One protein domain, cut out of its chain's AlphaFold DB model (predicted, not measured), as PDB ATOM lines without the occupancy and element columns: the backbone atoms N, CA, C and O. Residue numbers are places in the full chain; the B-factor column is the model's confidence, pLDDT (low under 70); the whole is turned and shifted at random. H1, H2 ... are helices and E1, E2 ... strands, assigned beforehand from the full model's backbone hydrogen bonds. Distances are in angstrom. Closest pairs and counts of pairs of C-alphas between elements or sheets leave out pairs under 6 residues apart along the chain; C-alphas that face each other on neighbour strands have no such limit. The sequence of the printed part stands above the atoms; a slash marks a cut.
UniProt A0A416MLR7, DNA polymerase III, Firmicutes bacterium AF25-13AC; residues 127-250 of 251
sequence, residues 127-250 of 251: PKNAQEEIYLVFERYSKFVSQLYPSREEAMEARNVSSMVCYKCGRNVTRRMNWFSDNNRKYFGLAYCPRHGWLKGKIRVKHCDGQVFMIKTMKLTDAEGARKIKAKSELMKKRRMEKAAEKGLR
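What this domain is: This is residues 127 to 250 of the 251 residues of the protein "DNA polymerase III" of Firmicutes bacterium AF25-13AC (UniProt A0A416MLR7). A single twisted sheet of six strands curls round the short helix H1, and H2 grazes it. The long helix H3 crosses slantwise over the E5, E4 and E3 part of the sheet, and its residues 238 to 248 stick out beyond it as an arm. The printed part has 124 residues, with named elements in the order E1 E2 H1 H2 E3 E4 E5 E6 H3, and its class is mixed, helices and strands. The sheet, in the order E1 E2 E6 E5 E4 E3, is antiparallel throughout. The whole is compact, with a radius of gyration of the C-alphas of 15.6 A, and flat, spanning 50 by 40 by 18 A.

How they stand to each other: E1, residues 134 to 137, is an edge strand and forms a hairpin with E2, residues 141 to 149; N 136 and O 143 are 2.9 A apart. H1, residues 152 to 157, is on the sheet. H2, residues 159 to 162, only grazes the sheet with its residues 160 to 162; H1 and H2 are close but not clearly touching, their closest C-alphas, of Met 156 and Ser 162, 5.6 A apart. E3, residues 174 to 183, is the other edge strand. With E4, residues 186 to 193, E5, residues 197 to 208, and E6, residues 211 to 221, it makes a meander, each strand the antiparallel neighbour of the one before. N 188 and O 180 are 2.8 A apart between E4 and E3, N 199 and O 191 2.8 A between E5 and E4, and N 217 and O 202 2.8 A between E6 and E5. E6 is also the antiparallel neighbour of E2, with N 144 and O 216 2.8 A apart. The closest C-alphas of H1 and E6, of Arg 152 and Val 212, are 6.3 A apart. H3, residues 223 to 248, is on one face of the sheet, two layers of helix over strands, at a height over the sheet of 9.3 A. It lies over E5 and E3, and only just over E4, on which 3 of its C-alphas fall; it runs slantwise to the strands, at 37 degrees to E5 on the local plane. The closest C-alphas of E3 and H3, of Asp 182 and Met 236, are 6.4 A apart. H3 is apart from H1 and H2. In H1 and H3 every O i to N i+4 pair is within hydrogen-bond range; H2 is too short for such a pair.

Where its parts are: E1 begins at C-alpha 134 (90.924, 125.273, 85.002) and is 10.2 A long; E2 is 24.3 A, H1 8.8 A, H2 5.1 A, E3 24.0 A and E4 22.8 A. E5 is 35.3 A long and E6 31.7 A. H3, 37.8 A long, ends at C-alpha 248 (133.781, 131.863, 81.393).

The domain as a whole: The two C-alphas farthest apart, of Glu 139 and Arg 250, are 51.5 A apart. Residues 238 to 250, of which 238 to 248 belong to H3, stand free. The printed part has no cut; the link from H2 to E3, 11 residues, is long and the others are tight. The mean pLDDT of the printed part is 93.6, and residues 249 to 250 are under 70.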
ATOM      1  N   PRO A 127      92.971 128.649  78.470       97.69
ATOM      2  CA  PRO A 127      92.337 129.771  79.160       97.69
ATOM      3  C   PRO A 127      92.951 131.110  78.742       97.69
ATOM      4  O   PRO A 127      94.177 131.256  78.719       97.69
ATOM      5  N   LYS A 128      92.115 132.100  78.427       94.00
ATOM      6  CA  LYS A 128      92.578 133.430  77.998       94.00
ATOM      7  C   LYS A 128      92.770 134.401  79.158       94.00
ATOM      8  O   LYS A 128      93.539 135.347  79.037       94.00
ATOM      9  N   ASN A 129      92.076 134.171  80.267       95.00
ATOM     10  CA  ASN A 129      92.067 135.032  81.447       95.00
ATOM     11  C   ASN A 129      91.969 134.195  82.733       95.00
ATOM     12  O   ASN A 129      91.775 132.979  82.694       95.00
ATOM     13  N   ALA A 130      92.101 134.860  83.882       94.81
ATOM     14  CA  ALA A 130      92.066 134.227  85.197       94.81
ATOM     15  C   ALA A 130      90.738 133.503  85.502       94.81
ATOM     16  O   ALA A 130      90.739 132.503  86.216       94.81
ATOM     17  N   GLN A 131      89.609 133.992  84.979       95.81
ATOM     18  CA  GLN A 131      88.275 133.420  85.204       95.81
ATOM     19  C   GLN A 131      88.074 132.098  84.453       95.81
ATOM     20  O   GLN A 131      87.311 131.245  84.898       95.81
ATOM     21  N   GLU A 132      88.780 131.919  83.339       97.19
ATOM     22  CA  GLU A 132      88.779 130.700  82.529       97.19
ATOM     23  C   GLU A 132      89.768 129.632  83.028       97.19
ATOM     24  O   GLU A 132      89.822 128.531  82.471       97.19
ATOM     25  N   GLU A 133      90.582 129.932  84.048       97.88
ATOM     26  CA  GLU A 133      91.572 128.988  84.563       97.88
ATOM     27  C   GLU A 133      90.923 127.711  85.091       97.88
ATOM     28  O   GLU A 133      89.935 127.711  85.824       97.88
ATOM     29  N   ILE A 134      91.529 126.577  84.749       98.25
ATOM     30  CA  ILE A 134      90.924 125.273  85.002       98.25
ATOM     31  C   ILE A 134      91.585 124.666  86.227       98.25
ATOM     32  O   ILE A 134      92.781 124.375  86.201       98.25
ATOM     33  N   TYR A 135      90.806 124.397  87.274       97.19
ATOM     34  CA  TYR A 135      91.260 123.664  88.452       97.19
ATOM     35  C   TYR A 135      90.454 122.377  88.640       97.19
ATOM     36  O   TYR A 135      89.252 122.410  88.877       97.19
ATOM     37  N   LEU A 136      91.132 121.230  88.556       96.81
ATOM     38  CA  LEU A 136      90.533 119.907  88.726       96.81
ATOM     39  C   LEU A 136      91.222 119.165  89.866       96.81
ATOM     40  O   LEU A 136      92.453 119.061  89.899       96.81
ATOM     41  N   VAL A 137      90.430 118.594  90.769       95.94
ATOM     42  CA  VAL A 137      90.910 117.707  91.832       95.94
ATOM     43  C   VAL A 137      90.444 116.294  91.525       95.94
ATOM     44  O   VAL A 137      89.253 116.013  91.497       95.94
ATOM     45  N   PHE A 138      91.405 115.405  91.308       93.25
ATOM     46  CA  PHE A 138      91.186 113.975  91.161       93.25
ATOM     47  C   PHE A 138      91.617 113.256  92.436       93.25
ATOM     48  O   PHE A 138      92.382 113.780  93.251       93.25
ATOM     49  N   GLU A 139      91.216 111.995  92.558       88.56
ATOM     50  CA  GLU A 139      91.553 111.159  93.708       88.56
ATOM     51  C   GLU A 139      93.066 111.133  94.004       88.56
ATOM     52  O   GLU A 139      93.487 111.276  95.155       88.56
ATOM     53  N   ARG A 140      93.895 110.997  92.959       89.19
ATOM     54  CA  ARG A 140      95.352 110.795  93.072       89.19
ATOM     55  C   ARG A 140      96.186 112.060  92.839       89.19
ATOM     56  O   ARG A 140      97.408 112.030  93.023       89.19
ATOM     57  N   TYR A 141      95.580 113.139  92.345       95.31
ATOM     58  CA  TYR A 141      96.293 114.357  91.954       95.31
ATOM     59  C   TYR A 141      95.354 115.532  91.694       95.31
ATOM     60  O   TYR A 141      94.198 115.324  91.368       95.31
ATOM     61  N   SER A 142      95.867 116.761  91.711       97.38
ATOM     62  CA  SER A 142      95.177 117.891  91.075       97.38
ATOM     63  C   SER A 142      95.868 118.340  89.798       97.38
ATOM     64  O   SER A 142      97.067 118.100  89.592       97.38
ATOM     65  N   LYS A 143      95.097 118.996  88.935       97.81
ATOM     66  CA  LYS A 143      95.544 119.658  87.717       97.81
ATOM     67  C   LYS A 143      95.085 121.112  87.750       97.81
ATOM     68  O   LYS A 143      93.940 121.389  88.076       97.81
ATOM     69  N   PHE A 144      95.983 122.007  87.376       98.31
ATOM     70  CA  PHE A 144      95.696 123.408  87.129       98.31
ATOM     71  C   PHE A 144      96.181 123.776  85.725       98.31
ATOM     72  O   PHE A 144      97.286 123.370  85.346       98.31
ATOM     73  N   VAL A 145      95.365 124.503  84.969       98.44
ATOM     74  CA  VAL A 145      95.708 125.080  83.664       98.44
ATOM     75  C   VAL A 145      95.570 126.586  83.796       98.44
ATOM     76  O   VAL A 145      94.481 127.071  84.094       98.44
ATOM     77  N   SER A 146      96.681 127.293  83.632       98.56
ATOM     78  CA  SER A 146      96.702 128.745  83.757       98.56
ATOM     79  C   SER A 146      96.154 129.438  82.517       98.56
ATOM     80  O   SER A 146      96.075 128.835  81.445       98.56
ATOM     81  N   GLN A 147      95.913 130.736  82.662       97.81
ATOM     82  CA  GLN A 147      95.802 131.661  81.544       97.81
ATOM     83  C   GLN A 147      97.103 131.752  80.733       97.81
ATOM     84  O   GLN A 147      98.145 131.196  81.120       97.81
ATOM     85  N   LEU A 148      97.031 132.462  79.610       97.75
ATOM     86  CA  LEU A 148      98.181 132.819  78.788       97.75
ATOM     87  C   LEU A 148      99.040 133.898  79.462       97.75
ATOM     88  O   LEU A 148      98.540 134.837  80.073       97.75
ATOM     89  N   TYR A 149     100.351 133.768  79.294       97.69
ATOM     90  CA  TYR A 149     101.370 134.715  79.725       97.69
ATOM     91  C   TYR A 149     102.310 135.016  78.553       97.69
ATOM     92  O   TYR A 149     102.557 134.121  77.740       97.69
ATOM     93  N   PRO A 150     102.885 136.226  78.467       97.25
ATOM     94  CA  PRO A 150     103.849 136.562  77.418       97.25
ATOM     95  C   PRO A 150     105.100 135.677  77.449       97.25
ATOM     96  O   PRO A 150     105.605 135.270  76.406       97.25
ATOM     97  N   SER A 151     105.572 135.317  78.644       96.62
ATOM     98  CA  SER A 151     106.756 134.480  78.826       96.62
ATOM     99  C   SER A 151     106.581 133.455  79.943       96.62
ATOM    100  O   SER A 151     105.705 133.551  80.810       96.62
ATOM    101  N   ARG A 152     107.438 132.427  79.939       95.75
ATOM    102  CA  ARG A 152     107.434 131.428  81.018       95.75
ATOM    103  C   ARG A 152     107.942 132.022  82.333       95.75
ATOM    104  O   ARG A 152     107.570 131.523  83.389       95.75
ATOM    105  N   GLU A 153     108.809 133.027  82.266       95.56
ATOM    106  CA  GLU A 153     109.336 133.763  83.408       95.56
ATOM    107  C   GLU A 153     108.191 134.483  84.129       95.56
ATOM    108  O   GLU A 153     107.939 134.174  85.294       95.56
ATOM    109  N   GLU A 154     107.407 135.291  83.410       97.31
ATOM    110  CA  GLU A 154     106.230 135.988  83.955       97.31
ATOM    111  C   GLU A 154     105.186 135.016  84.514       97.31
ATOM    112  O   GLU A 154     104.665 135.190  85.619       97.31
ATOM    113  N   ALA A 155     104.925 133.919  83.801       97.25
ATOM    114  CA  ALA A 155     104.038 132.875  84.301       97.25
ATOM    115  C   ALA A 155     104.521 132.279  85.634       97.25
ATOM    116  O   ALA A 155     103.710 131.934  86.488       97.25
ATOM    117  N   MET A 156     105.834 132.132  85.837       96.12
ATOM    118  CA  MET A 156     106.395 131.589  87.078       96.12
ATOM    119  C   MET A 156     106.452 132.613  88.221       96.12
ATOM    120  O   MET A 156     106.540 132.204  89.382       96.12
ATOM    121  N   GLU A 157     106.360 133.908  87.926       96.62
ATOM    122  CA  GLU A 157     106.185 134.974  88.921       96.62
ATOM    123  C   GLU A 157     104.746 135.015  89.455       96.62
ATOM    124  O   GLU A 157     104.517 135.297  90.638       96.62
ATOM    125  N   ALA A 158     103.769 134.632  88.629       96.69
ATOM    126  CA  ALA A 158     102.368 134.589  89.014       96.69
ATOM    127  C   ALA A 158     102.104 133.589  90.164       96.69
ATOM    128  O   ALA A 158     102.478 132.406  90.129       96.69
ATOM    129  N   ARG A 159     101.436 134.052  91.233       93.94
ATOM    130  CA  ARG A 159     101.201 133.248  92.450       93.94
ATOM    131  C   ARG A 159     100.276 132.054  92.216       93.94
ATOM    132  O   ARG A 159     100.505 130.996  92.801       93.94
ATOM    133  N   ASN A 160      99.253 132.187  91.378       93.19
ATOM    134  CA  ASN A 160      98.353 131.090  90.992       93.19
ATOM    135  C   ASN A 160      99.123 129.921  90.340       93.19
ATOM    136  O   ASN A 160      98.861 128.753  90.642       93.19
ATOM    137  N   VAL A 161     100.162 130.217  89.553       96.56
ATOM    138  CA  VAL A 161     101.049 129.221  88.936       96.56
ATOM    139  C   VAL A 161     102.063 128.670  89.942       96.56
ATOM    140  O   VAL A 161     102.134 127.452  90.130       96.56
ATOM    141  N   SER A 162     102.820 129.524  90.631       95.00
ATOM    142  CA  SER A 162     103.983 129.113  91.436       95.00
ATOM    143  C   SER A 162     103.656 128.618  92.851       95.00
ATOM    144  O   SER A 162     104.481 127.942  93.486       95.00
ATOM    145  N   SER A 163     102.465 128.918  93.371       94.31
ATOM    146  CA  SER A 163     102.007 128.388  94.657       94.31
ATOM    147  C   SER A 163     101.774 126.878  94.594       94.31
ATOM    148  O   SER A 163     101.393 126.302  93.567       94.31
ATOM    149  N   MET A 164     102.015 126.215  95.722       95.50
ATOM    150  CA  MET A 164     101.724 124.798  95.906       95.50
ATOM    151  C   MET A 164     100.622 124.664  96.954       95.50
ATOM    152  O   MET A 164     100.754 125.152  98.075       95.50
ATOM    153  N   VAL A 165      99.548 123.976  96.574       95.25
ATOM    154  CA  VAL A 165      98.389 123.686  97.424       95.25
ATOM    155  C   VAL A 165      98.278 122.175  97.579       95.25
ATOM    156  O   VAL A 165      98.441 121.426  96.609       95.25
ATOM    157  N   CYS A 166      98.018 121.704  98.797       97.06
ATOM    158  CA  CYS A 166      97.722 120.296  99.018       97.06
ATOM    159  C   CYS A 166      96.326 119.975  98.484       97.06
ATOM    160  O   CYS A 166      95.331 120.374  99.079       97.06
ATOM    161  N   TYR A 167      96.246 119.198  97.405       96.25
ATOM    162  CA  TYR A 167      94.969 118.858  96.770       96.25
ATOM    163  C   TYR A 167      94.018 118.017  97.643       96.25
ATOM    164  O   TYR A 167      92.851 117.887  97.305       96.25
ATOM    165  N   LYS A 168      94.500 117.456  98.763       96.50
ATOM    166  CA  LYS A 168      93.678 116.694  99.715       96.50
ATOM    167  C   LYS A 168      93.015 117.564 100.795       96.50
ATOM    168  O   LYS A 168      91.929 117.226 101.235       96.50
ATOM    169  N   CYS A 169      93.647 118.653 101.258       96.12
ATOM    170  CA  CYS A 169      93.062 119.548 102.286       96.12
ATOM    171  C   CYS A 169      92.849 120.997 101.835       96.12
ATOM    172  O   CYS A 169      92.434 121.813 102.653       96.12
ATOM    173  N   GLY A 170      93.220 121.362 100.609       94.31
ATOM    174  CA  GLY A 170      93.109 122.729 100.090       94.31
ATOM    175  C   GLY A 170      94.066 123.751 100.718       94.31
ATOM    176  O   GLY A 170      94.087 124.902 100.299       94.31
ATOM    177  N   ARG A 171      94.892 123.367 101.702       94.25
ATOM    178  CA  ARG A 171      95.815 124.303 102.364       94.25
ATOM    179  C   ARG A 171      97.032 124.606 101.494       94.25
ATOM    180  O   ARG A 171      97.615 123.699 100.888       94.25
ATOM    181  N   ASN A 172      97.462 125.866 101.520       93.44
ATOM    182  CA  ASN A 172      98.782 126.265 101.038       93.44
ATOM    183  C   ASN A 172      99.862 125.484 101.789       93.44
ATOM    184  O   ASN A 172      99.795 125.324 103.010       93.44
ATOM    185  N   VAL A 173     100.851 124.978 101.054       93.69
ATOM    186  CA  VAL A 173     101.953 124.205 101.630       93.69
ATOM    187  C   VAL A 173     103.281 124.907 101.414       93.69
ATOM    188  O   VAL A 173     103.571 125.424 100.334       93.69
ATOM    189  N   THR A 174     104.120 124.881 102.446       86.06
ATOM    190  CA  THR A 174     105.466 125.438 102.370       86.06
ATOM    191  C   THR A 174     106.308 124.608 101.410       86.06
ATOM    192  O   THR A 174     106.463 123.388 101.563       86.06
ATOM    193  N   ARG A 175     106.874 125.283 100.408       87.62
ATOM    194  CA  ARG A 175     107.849 124.687  99.495       87.62
ATOM    195  C   ARG A 175     109.079 124.273 100.295       87.62
ATOM    196  O   ARG A 175     109.646 125.068 101.034       87.62
ATOM    197  N   ARG A 176     109.505 123.026 100.125       89.75
ATOM    198  CA  ARG A 176     110.781 122.524 100.661       89.75
ATOM    199  C   ARG A 176     111.922 122.706  99.662       89.75
ATOM    200  O   ARG A 176     113.068 122.432  99.987       89.75
ATOM    201  N   MET A 177     111.590 123.145  98.450       89.69
ATOM    202  CA  MET A 177     112.520 123.463  97.381       89.69
ATOM    203  C   MET A 177     111.860 124.429  96.394       89.69
ATOM    204  O   MET A 177     110.666 124.301  96.110       89.69
ATOM    205  N   ASN A 178     112.635 125.367  95.849       88.12
ATOM    206  CA  ASN A 178     112.169 126.231  94.765       88.12
ATOM    207  C   ASN A 178     111.869 125.419  93.502       88.12
ATOM    208  O   ASN A 178     112.461 124.361  93.270       88.12
ATOM    209  N   TRP A 179     110.959 125.933  92.674       94.81
ATOM    210  CA  TRP A 179     110.745 125.372  91.347       94.81
ATOM    211  C   TRP A 179     112.057 125.394  90.573       94.81
ATOM    212  O   TRP A 179     112.719 126.424  90.470       94.81
ATOM    213  N   PHE A 180     112.437 124.249  90.028       94.12
ATOM    214  CA  PHE A 180     113.601 124.135  89.165       94.12
ATOM    215  C   PHE A 180     113.192 123.456  87.868       94.12
ATOM    216  O   PHE A 180     112.260 122.652  87.835       94.12
ATOM    217  N   SER A 181     113.892 123.784  86.795       91.62
ATOM    218  CA  SER A 181     113.596 123.262  85.469       91.62
ATOM    219  C   SER A 181     114.682 122.269  85.050       91.62
ATOM    220  O   SER A 181     115.874 122.540  85.234       91.62
ATOM    221  N   ASP A 182     114.265 121.104  84.527       79.69
ATOM    222  CA  ASP A 182     115.199 120.136  83.918       79.69
ATOM    223  C   ASP A 182     115.555 120.513  82.470       79.69
ATOM    224  O   ASP A 182     116.621 120.175  81.966       79.69
ATOM    225  N   ASN A 183     114.661 121.259  81.830       79.56
ATOM    226  CA  ASN A 183     114.766 121.820  80.495       79.56
ATOM    227  C   ASN A 183     113.778 122.984  80.385       79.56
ATOM    228  O   ASN A 183     112.951 123.210  81.274       79.56
ATOM    229  N   ASN A 184     113.787 123.683  79.256       80.19
ATOM    230  CA  ASN A 184     112.903 124.829  79.070       80.19
ATOM    231  C   ASN A 184     111.404 124.488  78.946       80.19
ATOM    232  O   ASN A 184     110.601 125.394  78.769       80.19
ATOM    233  N   ARG A 185     111.008 123.211  79.067       90.56
ATOM    234  CA  ARG A 185     109.624 122.741  78.899       90.56
ATOM    235  C   ARG A 185     108.944 122.331  80.208       90.56
ATOM    236  O   ARG A 185     107.732 122.109  80.211       90.56
ATOM    237  N   LYS A 186     109.691 122.128  81.301       95.06
ATOM    238  CA  LYS A 186     109.151 121.555  82.546       95.06
ATOM    239  C   LYS A 186     109.802 122.147  83.790       95.06
ATOM    240  O   LYS A 186     111.027 122.226  83.860       95.06
ATOM    241  N   TYR A 187     108.986 122.404  84.810       96.38
ATOM    242  CA  TYR A 187     109.433 122.679  86.175       96.38
ATOM    243  C   TYR A 187     109.002 121.570  87.132       96.38
ATOM    244  O   TYR A 187     107.962 120.929  86.957       96.38
ATOM    245  N   PHE A 188     109.801 121.370  88.172       96.88
ATOM    246  CA  PHE A 188     109.568 120.432  89.259       96.88
ATOM    247  C   PHE A 188     109.639 121.171  90.590       96.88
ATOM    248  O   PHE A 188     110.476 122.054  90.775       96.88
ATOM    249  N   GLY A 189     108.757 120.798  91.509       95.94
ATOM    250  CA  GLY A 189     108.656 121.389  92.837       95.94
ATOM    251  C   GLY A 189     108.424 120.312  93.886       95.94
ATOM    252  O   GLY A 189     107.890 119.239  93.588       95.94
ATOM    253  N   LEU A 190     108.819 120.603  95.121       97.56
ATOM    254  CA  LEU A 190     108.613 119.724  96.265       97.56
ATOM    255  C   LEU A 190     108.099 120.546  97.449       97.56
ATOM    256  O   LEU A 190     108.686 121.565  97.816       97.56
ATOM    257  N   ALA A 191     107.017 120.085  98.062       96.75
ATOM    258  CA  ALA A 191     106.419 120.684  99.246       96.75
ATOM    259  C   ALA A 191     106.042 119.603 100.262       96.75
ATOM    260  O   ALA A 191     106.073 118.409  99.959       96.75
ATOM    261  N   TYR A 192     105.687 120.024 101.471       96.56
ATOM    262  CA  TYR A 192     105.245 119.124 102.530       96.56
ATOM    263  C   TYR A 192     103.952 119.643 103.156       96.56
ATOM    264  O   TYR A 192     103.886 120.794 103.584       96.56
ATOM    265  N   CYS A 193     102.927 118.796 103.207       96.69
ATOM    266  CA  CYS A 193     101.701 119.045 103.948       96.69
ATOM    267  C   CYS A 193     101.799 118.365 105.319       96.69
ATOM    268  O   CYS A 193     101.939 117.145 105.355       96.69
ATOM    269  N   PRO A 194     101.621 119.092 106.435       95.19
ATOM    270  CA  PRO A 194     101.628 118.491 107.770       95.19
ATOM    271  C   PRO A 194     100.600 117.369 107.973       95.19
ATOM    272  O   PRO A 194     100.795 116.517 108.826       95.19
ATOM    273  N   ARG A 195      99.507 117.359 107.192       96.50
ATOM    274  CA  ARG A 195      98.447 116.340 107.280       96.50
ATOM    275  C   ARG A 195      98.634 115.161 106.328       96.50
ATOM    276  O   ARG A 195      98.197 114.066 106.639       96.50
ATOM    277  N   HIS A 196      99.214 115.397 105.153       96.56
ATOM    278  CA  HIS A 196      99.200 114.425 104.050       96.56
ATOM    279  C   HIS A 196     100.595 114.047 103.538       96.56
ATOM    280  O   HIS A 196     100.712 113.267 102.599       96.56
ATOM    281  N   GLY A 197     101.656 114.600 104.127       96.44
ATOM    282  CA  GLY A 197     103.035 114.274 103.788       96.44
ATOM    283  C   GLY A 197     103.569 115.007 102.554       96.44
ATOM    284  O   GLY A 197     103.205 116.153 102.267       96.44
ATOM    285  N   TRP A 198     104.498 114.365 101.844       97.44
ATOM    286  CA  TRP A 198     105.225 114.977 100.734       97.44
ATOM    287  C   TRP A 198     104.349 115.166  99.495       97.44
ATOM    288  O   TRP A 198     103.602 114.282  99.080       97.44
ATOM    289  N   LEU A 199     104.498 116.325  98.854       97.25
ATOM    290  CA  LEU A 199     103.871 116.653  97.581       97.25
ATOM    291  C   LEU A 199     104.921 116.980  96.536       97.25
ATOM    292  O   LEU A 199     105.770 117.849  96.747       97.25
ATOM    293  N   LYS A 200     104.795 116.355  95.369       96.88
ATOM    294  CA  LYS A 200     105.544 116.724  94.173       96.88
ATOM    295  C   LYS A 200     104.676 117.532  93.221       96.88
ATOM    296  O   LYS A 200     103.547 117.151  92.910       96.88
ATOM    297  N   GLY A 201     105.233 118.639  92.753       96.88
ATOM    298  CA  GLY A 201     104.668 119.482  91.713       96.88
ATOM    299  C   GLY A 201     105.401 119.271  90.393       96.88
ATOM    300  O   GLY A 201     106.626 119.142  90.368       96.88
ATOM    301  N   LYS A 202     104.659 119.253  89.289       97.00
ATOM    302  CA  LYS A 202     105.204 119.284  87.929       97.00
ATOM    303  C   LYS A 202     104.441 120.316  87.116       97.00
ATOM    304  O   LYS A 202     103.233 120.167  86.959       97.00
ATOM    305  N   ILE A 203     105.134 121.311  86.581       97.94
ATOM    306  CA  ILE A 203     104.568 122.285  85.643       97.94
ATOM    307  C   ILE A 203     105.098 121.947  84.255       97.94
ATOM    308  O   ILE A 203     106.300 121.748  84.082       97.94
ATOM    309  N   ARG A 204     104.208 121.829  83.272       97.38
ATOM    310  CA  ARG A 204     104.565 121.748  81.853       97.38
ATOM    311  C   ARG A 204     104.295 123.107  81.217       97.38
ATOM    312  O   ARG A 204     103.195 123.624  81.385       97.38
ATOM    313  N   VAL A 205     105.275 123.619  80.483       97.31
ATOM    314  CA  VAL A 205     105.145 124.831  79.668       97.31
ATOM    315  C   VAL A 205     104.577 124.430  78.309       97.31
ATOM    316  O   VAL A 205     105.114 123.525  77.658       97.31
ATOM    317  N   LYS A 206     103.493 125.075  77.887       96.56
ATOM    318  CA  LYS A 206     102.896 124.931  76.557       96.56
ATOM    319  C   LYS A 206     102.927 126.285  75.858       96.56
ATOM    320  O   LYS A 206     102.719 127.294  76.514       96.56
ATOM    321  N   HIS A 207     103.226 126.282  74.564       94.88
ATOM    322  CA  HIS A 207     103.278 127.494  73.745       94.88
ATOM    323  C   HIS A 207     101.992 127.601  72.928       94.88
ATOM    324  O   HIS A 207     101.483 126.572  72.475       94.88
ATOM    325  N   CYS A 208     101.497 128.820  72.758       94.06
ATOM    326  CA  CYS A 208     100.339 129.170  71.943       94.06
ATOM    327  C   CYS A 208     100.609 130.558  71.357       94.06
ATOM    328  O   CYS A 208     100.751 131.500  72.128       94.06
ATOM    329  N   ASP A 209     100.758 130.667  70.036       91.50
ATOM    330  CA  ASP A 209     100.868 131.944  69.307       91.50
ATOM    331  C   ASP A 209     101.854 132.964  69.913       91.50
ATOM    332  O   ASP A 209     101.534 134.125  70.144       91.50
ATOM    333  N   GLY A 210     103.077 132.518  70.220       93.25
ATOM    334  CA  GLY A 210     104.125 133.367  70.810       93.25
ATOM    335  C   GLY A 210     104.001 133.604  72.321       93.25
ATOM    336  O   GLY A 210     104.955 134.067  72.936       93.25
ATOM    337  N   GLN A 211     102.884 133.216  72.934       96.88
ATOM    338  CA  GLN A 211     102.655 133.210  74.378       96.88
ATOM    339  C   GLN A 211     102.813 131.796  74.961       96.88
ATOM    340  O   GLN A 211     103.020 130.803  74.249       96.88
ATOM    341  N   VAL A 212     102.697 131.680  76.285       97.06
ATOM    342  CA  VAL A 212     102.736 130.400  76.995       97.06
ATOM    343  C   VAL A 212     101.606 130.252  78.006       97.06
ATOM    344  O   VAL A 212     101.164 131.218  78.608       97.06
ATOM    345  N   PHE A 213     101.198 129.016  78.273       98.06
ATOM    346  CA  PHE A 213     100.362 128.669  79.421       98.06
ATOM    347  C   PHE A 213     100.954 127.476  80.175       98.06
ATOM    348  O   PHE A 213     101.761 126.692  79.654       98.06
ATOM    349  N   MET A 214     100.561 127.343  81.439       98.12
ATOM    350  CA  MET A 214     101.159 126.420  82.390       98.12
ATOM    351  C   MET A 214     100.170 125.342  82.804       98.12
ATOM    352  O   MET A 214      99.095 125.621  83.324       98.12
ATOM    353  N   ILE A 215     100.579 124.080  82.655       98.25
ATOM    354  CA  ILE A 215      99.824 122.936  83.174       98.25
ATOM    355  C   ILE A 215     100.538 122.413  84.416       98.25
ATOM    356  O   ILE A 215     101.544 121.699  84.313       98.25
ATOM    357  N   LYS A 216     100.010 122.738  85.596       98.19
ATOM    358  CA  LYS A 216     100.523 122.288  86.893       98.19
ATOM    359  C   LYS A 216      99.804 121.020  87.341       98.19
ATOM    360  O   LYS A 216      98.585 120.931  87.318       98.19
ATOM    361  N   THR A 217     100.559 120.023  87.780       97.56
ATOM    362  CA  THR A 217     100.042 118.803  88.411       97.56
ATOM    363  C   THR A 217     100.650 118.659  89.798       97.56
ATOM    364  O   THR A 217     101.874 118.702  89.933       97.56
ATOM    365  N   MET A 218      99.809 118.437  90.808       97.75
ATOM    366  CA  MET A 218     100.227 118.179  92.188       97.75
ATOM    367  C   MET A 218      99.873 116.747  92.576       97.75
ATOM    368  O   MET A 218      98.727 116.338  92.413       97.75
ATOM    369  N   LYS A 219     100.842 115.985  93.091       96.62
ATOM    370  CA  LYS A 219     100.653 114.593  93.534       96.62
ATOM    371  C   LYS A 219     101.276 114.373  94.904       96.62
ATOM    372  O   LYS A 219     102.303 114.980  95.205       96.62
ATOM    373  N   LEU A 220     100.694 113.472  95.694       96.81
ATOM    374  CA  LEU A 220     101.388 112.940  96.866       96.81
ATOM    375  C   LEU A 220     102.591 112.112  96.401       96.81
ATOM    376  O   LEU A 220     102.621 111.589  95.282       96.81
ATOM    377  N   THR A 221     103.606 112.045  97.246       96.38
ATOM    378  CA  THR A 221     104.770 111.187  97.058       96.38
ATOM    379  C   THR A 221     105.258 110.712  98.418       96.38
ATOM    380  O   THR A 221     104.965 111.319  99.443       96.38
ATOM    381  N   ASP A 222     105.992 109.617  98.428       96.31
ATOM    382  CA  ASP A 222     106.702 109.113  99.594       96.31
ATOM    383  C   ASP A 222     108.062 109.815  99.786       96.31
ATOM    384  O   ASP A 222     108.475 110.680  98.999       96.31
ATOM    385  N   ALA A 223     108.772 109.438 100.853       96.25
ATOM    386  CA  ALA A 223     110.106 109.955 101.148       96.25
ATOM    387  C   ALA A 223     111.111 109.645 100.026       96.25
ATOM    388  O   ALA A 223     111.954 110.486  99.709       96.25
ATOM    389  N   GLU A 224     110.998 108.479  99.387       96.94
ATOM    390  CA  GLU A 224     111.877 108.089  98.287       96.94
ATOM    391  C   GLU A 224     111.653 108.950  97.039       96.94
ATOM    392  O   GLU A 224     112.594 109.514  96.480       96.94
ATOM    393  N   GLY A 225     110.403 109.169  96.633       95.81
ATOM    394  CA  GLY A 225     110.082 110.083  95.542       95.81
ATOM    395  C   GLY A 225     110.489 111.531  95.838       95.81
ATOM    396  O   GLY A 225     110.932 112.239  94.930       95.81
ATOM    397  N   ALA A 226     110.419 111.966  97.100       96.38
ATOM    398  CA  ALA A 226     110.949 113.259  97.524       96.38
ATOM    399  C   ALA A 226     112.483 113.334  97.376       96.38
ATOM    400  O   ALA A 226     112.989 114.329  96.846       96.38
ATOM    401  N   ARG A 227     113.220 112.282  97.770       96.50
ATOM    402  CA  ARG A 227     114.678 112.172  97.564       96.50
ATOM    403  C   ARG A 227     115.047 112.228  96.084       96.50
ATOM    404  O   ARG A 227     115.894 113.036  95.711       96.50
ATOM    405  N   LYS A 228     114.348 111.482  95.222       95.94
ATOM    406  CA  LYS A 228     114.567 111.499  93.761       95.94
ATOM    407  C   LYS A 228     114.423 112.901  93.161       95.94
ATOM    408  O   LYS A 228     115.201 113.293  92.294       95.94
ATOM    409  N   ILE A 229     113.446 113.683  93.626       95.19
ATOM    410  CA  ILE A 229     113.239 115.061  93.154       95.19
ATOM    411  C   ILE A 229     114.360 115.998  93.622       95.19
ATOM    412  O   ILE A 229     114.804 116.838  92.837       95.19
ATOM    413  N   LYS A 230     114.836 115.846  94.864       94.44
ATOM    414  CA  LYS A 230     115.976 116.614  95.389       94.44
ATOM    415  C   LYS A 230     117.264 116.309  94.624       94.44
ATOM    416  O   LYS A 230     117.860 117.237  94.086       94.44
ATOM    417  N   ALA A 231     117.600 115.027  94.463       94.75
ATOM    418  CA  ALA A 231     118.773 114.587  93.705       94.75
ATOM    419  C   ALA A 231     118.748 115.119  92.262       94.75
ATOM    420  O   ALA A 231     119.750 115.596  91.729       94.75
ATOM    421  N   LYS A 232     117.564 115.129  91.633       93.69
ATOM    422  CA  LYS A 232     117.386 115.733  90.309       93.69
ATOM    423  C   LYS A 232     117.681 117.238  90.308       93.69
ATOM    424  O   LYS A 232     118.286 117.726  89.360       93.69
ATOM    425  N   SER A 233     117.265 117.980  91.334       93.25
ATOM    426  CA  SER A 233     117.563 119.415  91.454       93.25
ATOM    427  C   SER A 233     119.061 119.681  91.582       93.25
ATOM    428  O   SER A 233     119.592 120.549  90.891       93.25
ATOM    429  N   GLU A 234     119.751 118.900  92.410       92.81
ATOM    430  CA  GLU A 234     121.199 119.000  92.628       92.81
ATOM    431  C   GLU A 234     121.979 118.729  91.342       92.81
ATOM    432  O   GLU A 234     122.822 119.537  90.952       92.81
ATOM    433  N   LEU A 235     121.617 117.671  90.609       92.12
ATOM    434  CA  LEU A 235     122.202 117.373  89.303       92.12
ATOM    435  C   LEU A 235     122.026 118.535  88.314       92.12
ATOM    436  O   LEU A 235     122.958 118.891  87.594       92.12
ATOM    437  N   MET A 236     120.839 119.152  88.276       89.81
ATOM    438  CA  MET A 236     120.593 120.294  87.390       89.81
ATOM    439  C   MET A 236     121.387 121.537  87.804       89.81
ATOM    440  O   MET A 236     121.825 122.280  86.927       89.81
ATOM    441  N   LYS A 237     121.597 121.770  89.105       88.62
ATOM    442  CA  LYS A 237     122.467 122.850  89.594       88.62
ATOM    443  C   LYS A 237     123.918 122.616  89.177       88.62
ATOM    444  O   LYS A 237     124.508 123.522  88.596       88.62
ATOM    445  N   LYS A 238     124.441 121.400  89.374       90.31
ATOM    446  CA  LYS A 238     125.806 121.022  88.974       90.31
ATOM    447  C   LYS A 238     126.042 121.264  87.477       90.31
ATOM    448  O   LYS A 238     126.940 122.010  87.115       90.31
ATOM    449  N   ARG A 239     125.131 120.781  86.621       89.06
ATOM    450  CA  ARG A 239     125.183 121.003  85.162       89.06
ATOM    451  C   ARG A 239     125.141 122.478  84.754       89.06
ATOM    452  O   ARG A 239     125.695 122.849  83.726       89.06
ATOM    453  N   ARG A 240     124.420 123.324  85.501       86.44
ATOM    454  CA  ARG A 240     124.373 124.773  85.235       86.44
ATOM    455  C   ARG A 240     125.693 125.446  85.605       86.44
ATOM    456  O   ARG A 240     126.138 126.303  84.853       86.44
ATOM    457  N   MET A 241     126.302 125.043  86.720       88.81
ATOM    458  CA  MET A 241     127.608 125.544  87.159       88.81
ATOM    459  C   MET A 241     128.718 125.147  86.177       88.81
ATOM    460  O   MET A 241     129.473 126.012  85.754       88.81
ATOM    461  N   GLU A 242     128.752 123.885  85.738       90.38
ATOM    462  CA  GLU A 242     129.709 123.387  84.731       90.38
ATOM    463  C   GLU A 242     129.622 124.194  83.425       90.38
ATOM    464  O   GLU A 242     130.622 124.724  82.950       90.38
ATOM    465  N   LYS A 243     128.408 124.404  82.899       87.25
ATOM    466  CA  LYS A 243     128.194 125.217  81.689       87.25
ATOM    467  C   LYS A 243     128.587 126.686  81.850       87.25
ATOM    468  O   LYS A 243     128.967 127.321  80.871       87.25
ATOM    469  N   ALA A 244     128.413 127.256  83.043       86.50
ATOM    470  CA  ALA A 244     128.813 128.634  83.312       86.50
ATOM    471  C   ALA A 244     130.342 128.763  83.348       86.50
ATOM    472  O   ALA A 244     130.879 129.692  82.750       86.50
ATOM    473  N   ALA A 245     131.031 127.796  83.965       87.00
ATOM    474  CA  ALA A 245     132.489 127.731  83.981       87.00
ATOM    475  C   ALA A 245     133.064 127.575  82.562       87.00
ATOM    476  O   ALA A 245     133.922 128.354  82.166       87.00
ATOM    477  N   GLU A 246     132.534 126.656  81.747       83.69
ATOM    478  CA  GLU A 246     132.970 126.472  80.351       83.69
ATOM    479  C   GLU A 246     132.815 127.733  79.492       83.69
ATOM    480  O   GLU A 246     133.637 127.986  78.614       83.69
ATOM    481  N   LYS A 247     131.761 128.526  79.722       79.00
ATOM    482  CA  LYS A 247     131.568 129.804  79.026       79.00
ATOM    483  C   LYS A 247     132.552 130.867  79.498       79.00
ATOM    484  O   LYS A 247     133.080 131.569  78.651       79.00
ATOM    485  N   GLY A 248     132.808 130.939  80.806       73.12
ATOM    486  CA  GLY A 248     133.781 131.863  81.393       73.12
ATOM    487  C   GLY A 248     135.236 131.565  81.015       73.12
ATOM    488  O   GLY A 248     136.049 132.472  81.015       73.12
ATOM    489  N   LEU A 249     135.567 130.316  80.663       62.16
ATOM    490  CA  LEU A 249     136.884 129.934  80.130       62.16
ATOM    491  C   LEU A 249     137.059 130.229  78.628       62.16
ATOM    492  O   LEU A 249     138.177 130.156  78.124       62.16
ATOM    493  N   ARG A 250     135.969 130.494  77.895       58.66
ATOM    494  CA  ARG A 250     135.975 130.779  76.444       58.66
ATOM    495  C   ARG A 250     135.804 132.265  76.114       58.66
ATOM    496  O   ARG A 250     135.813 132.612  74.935       58.66
TER     497      ARG A 250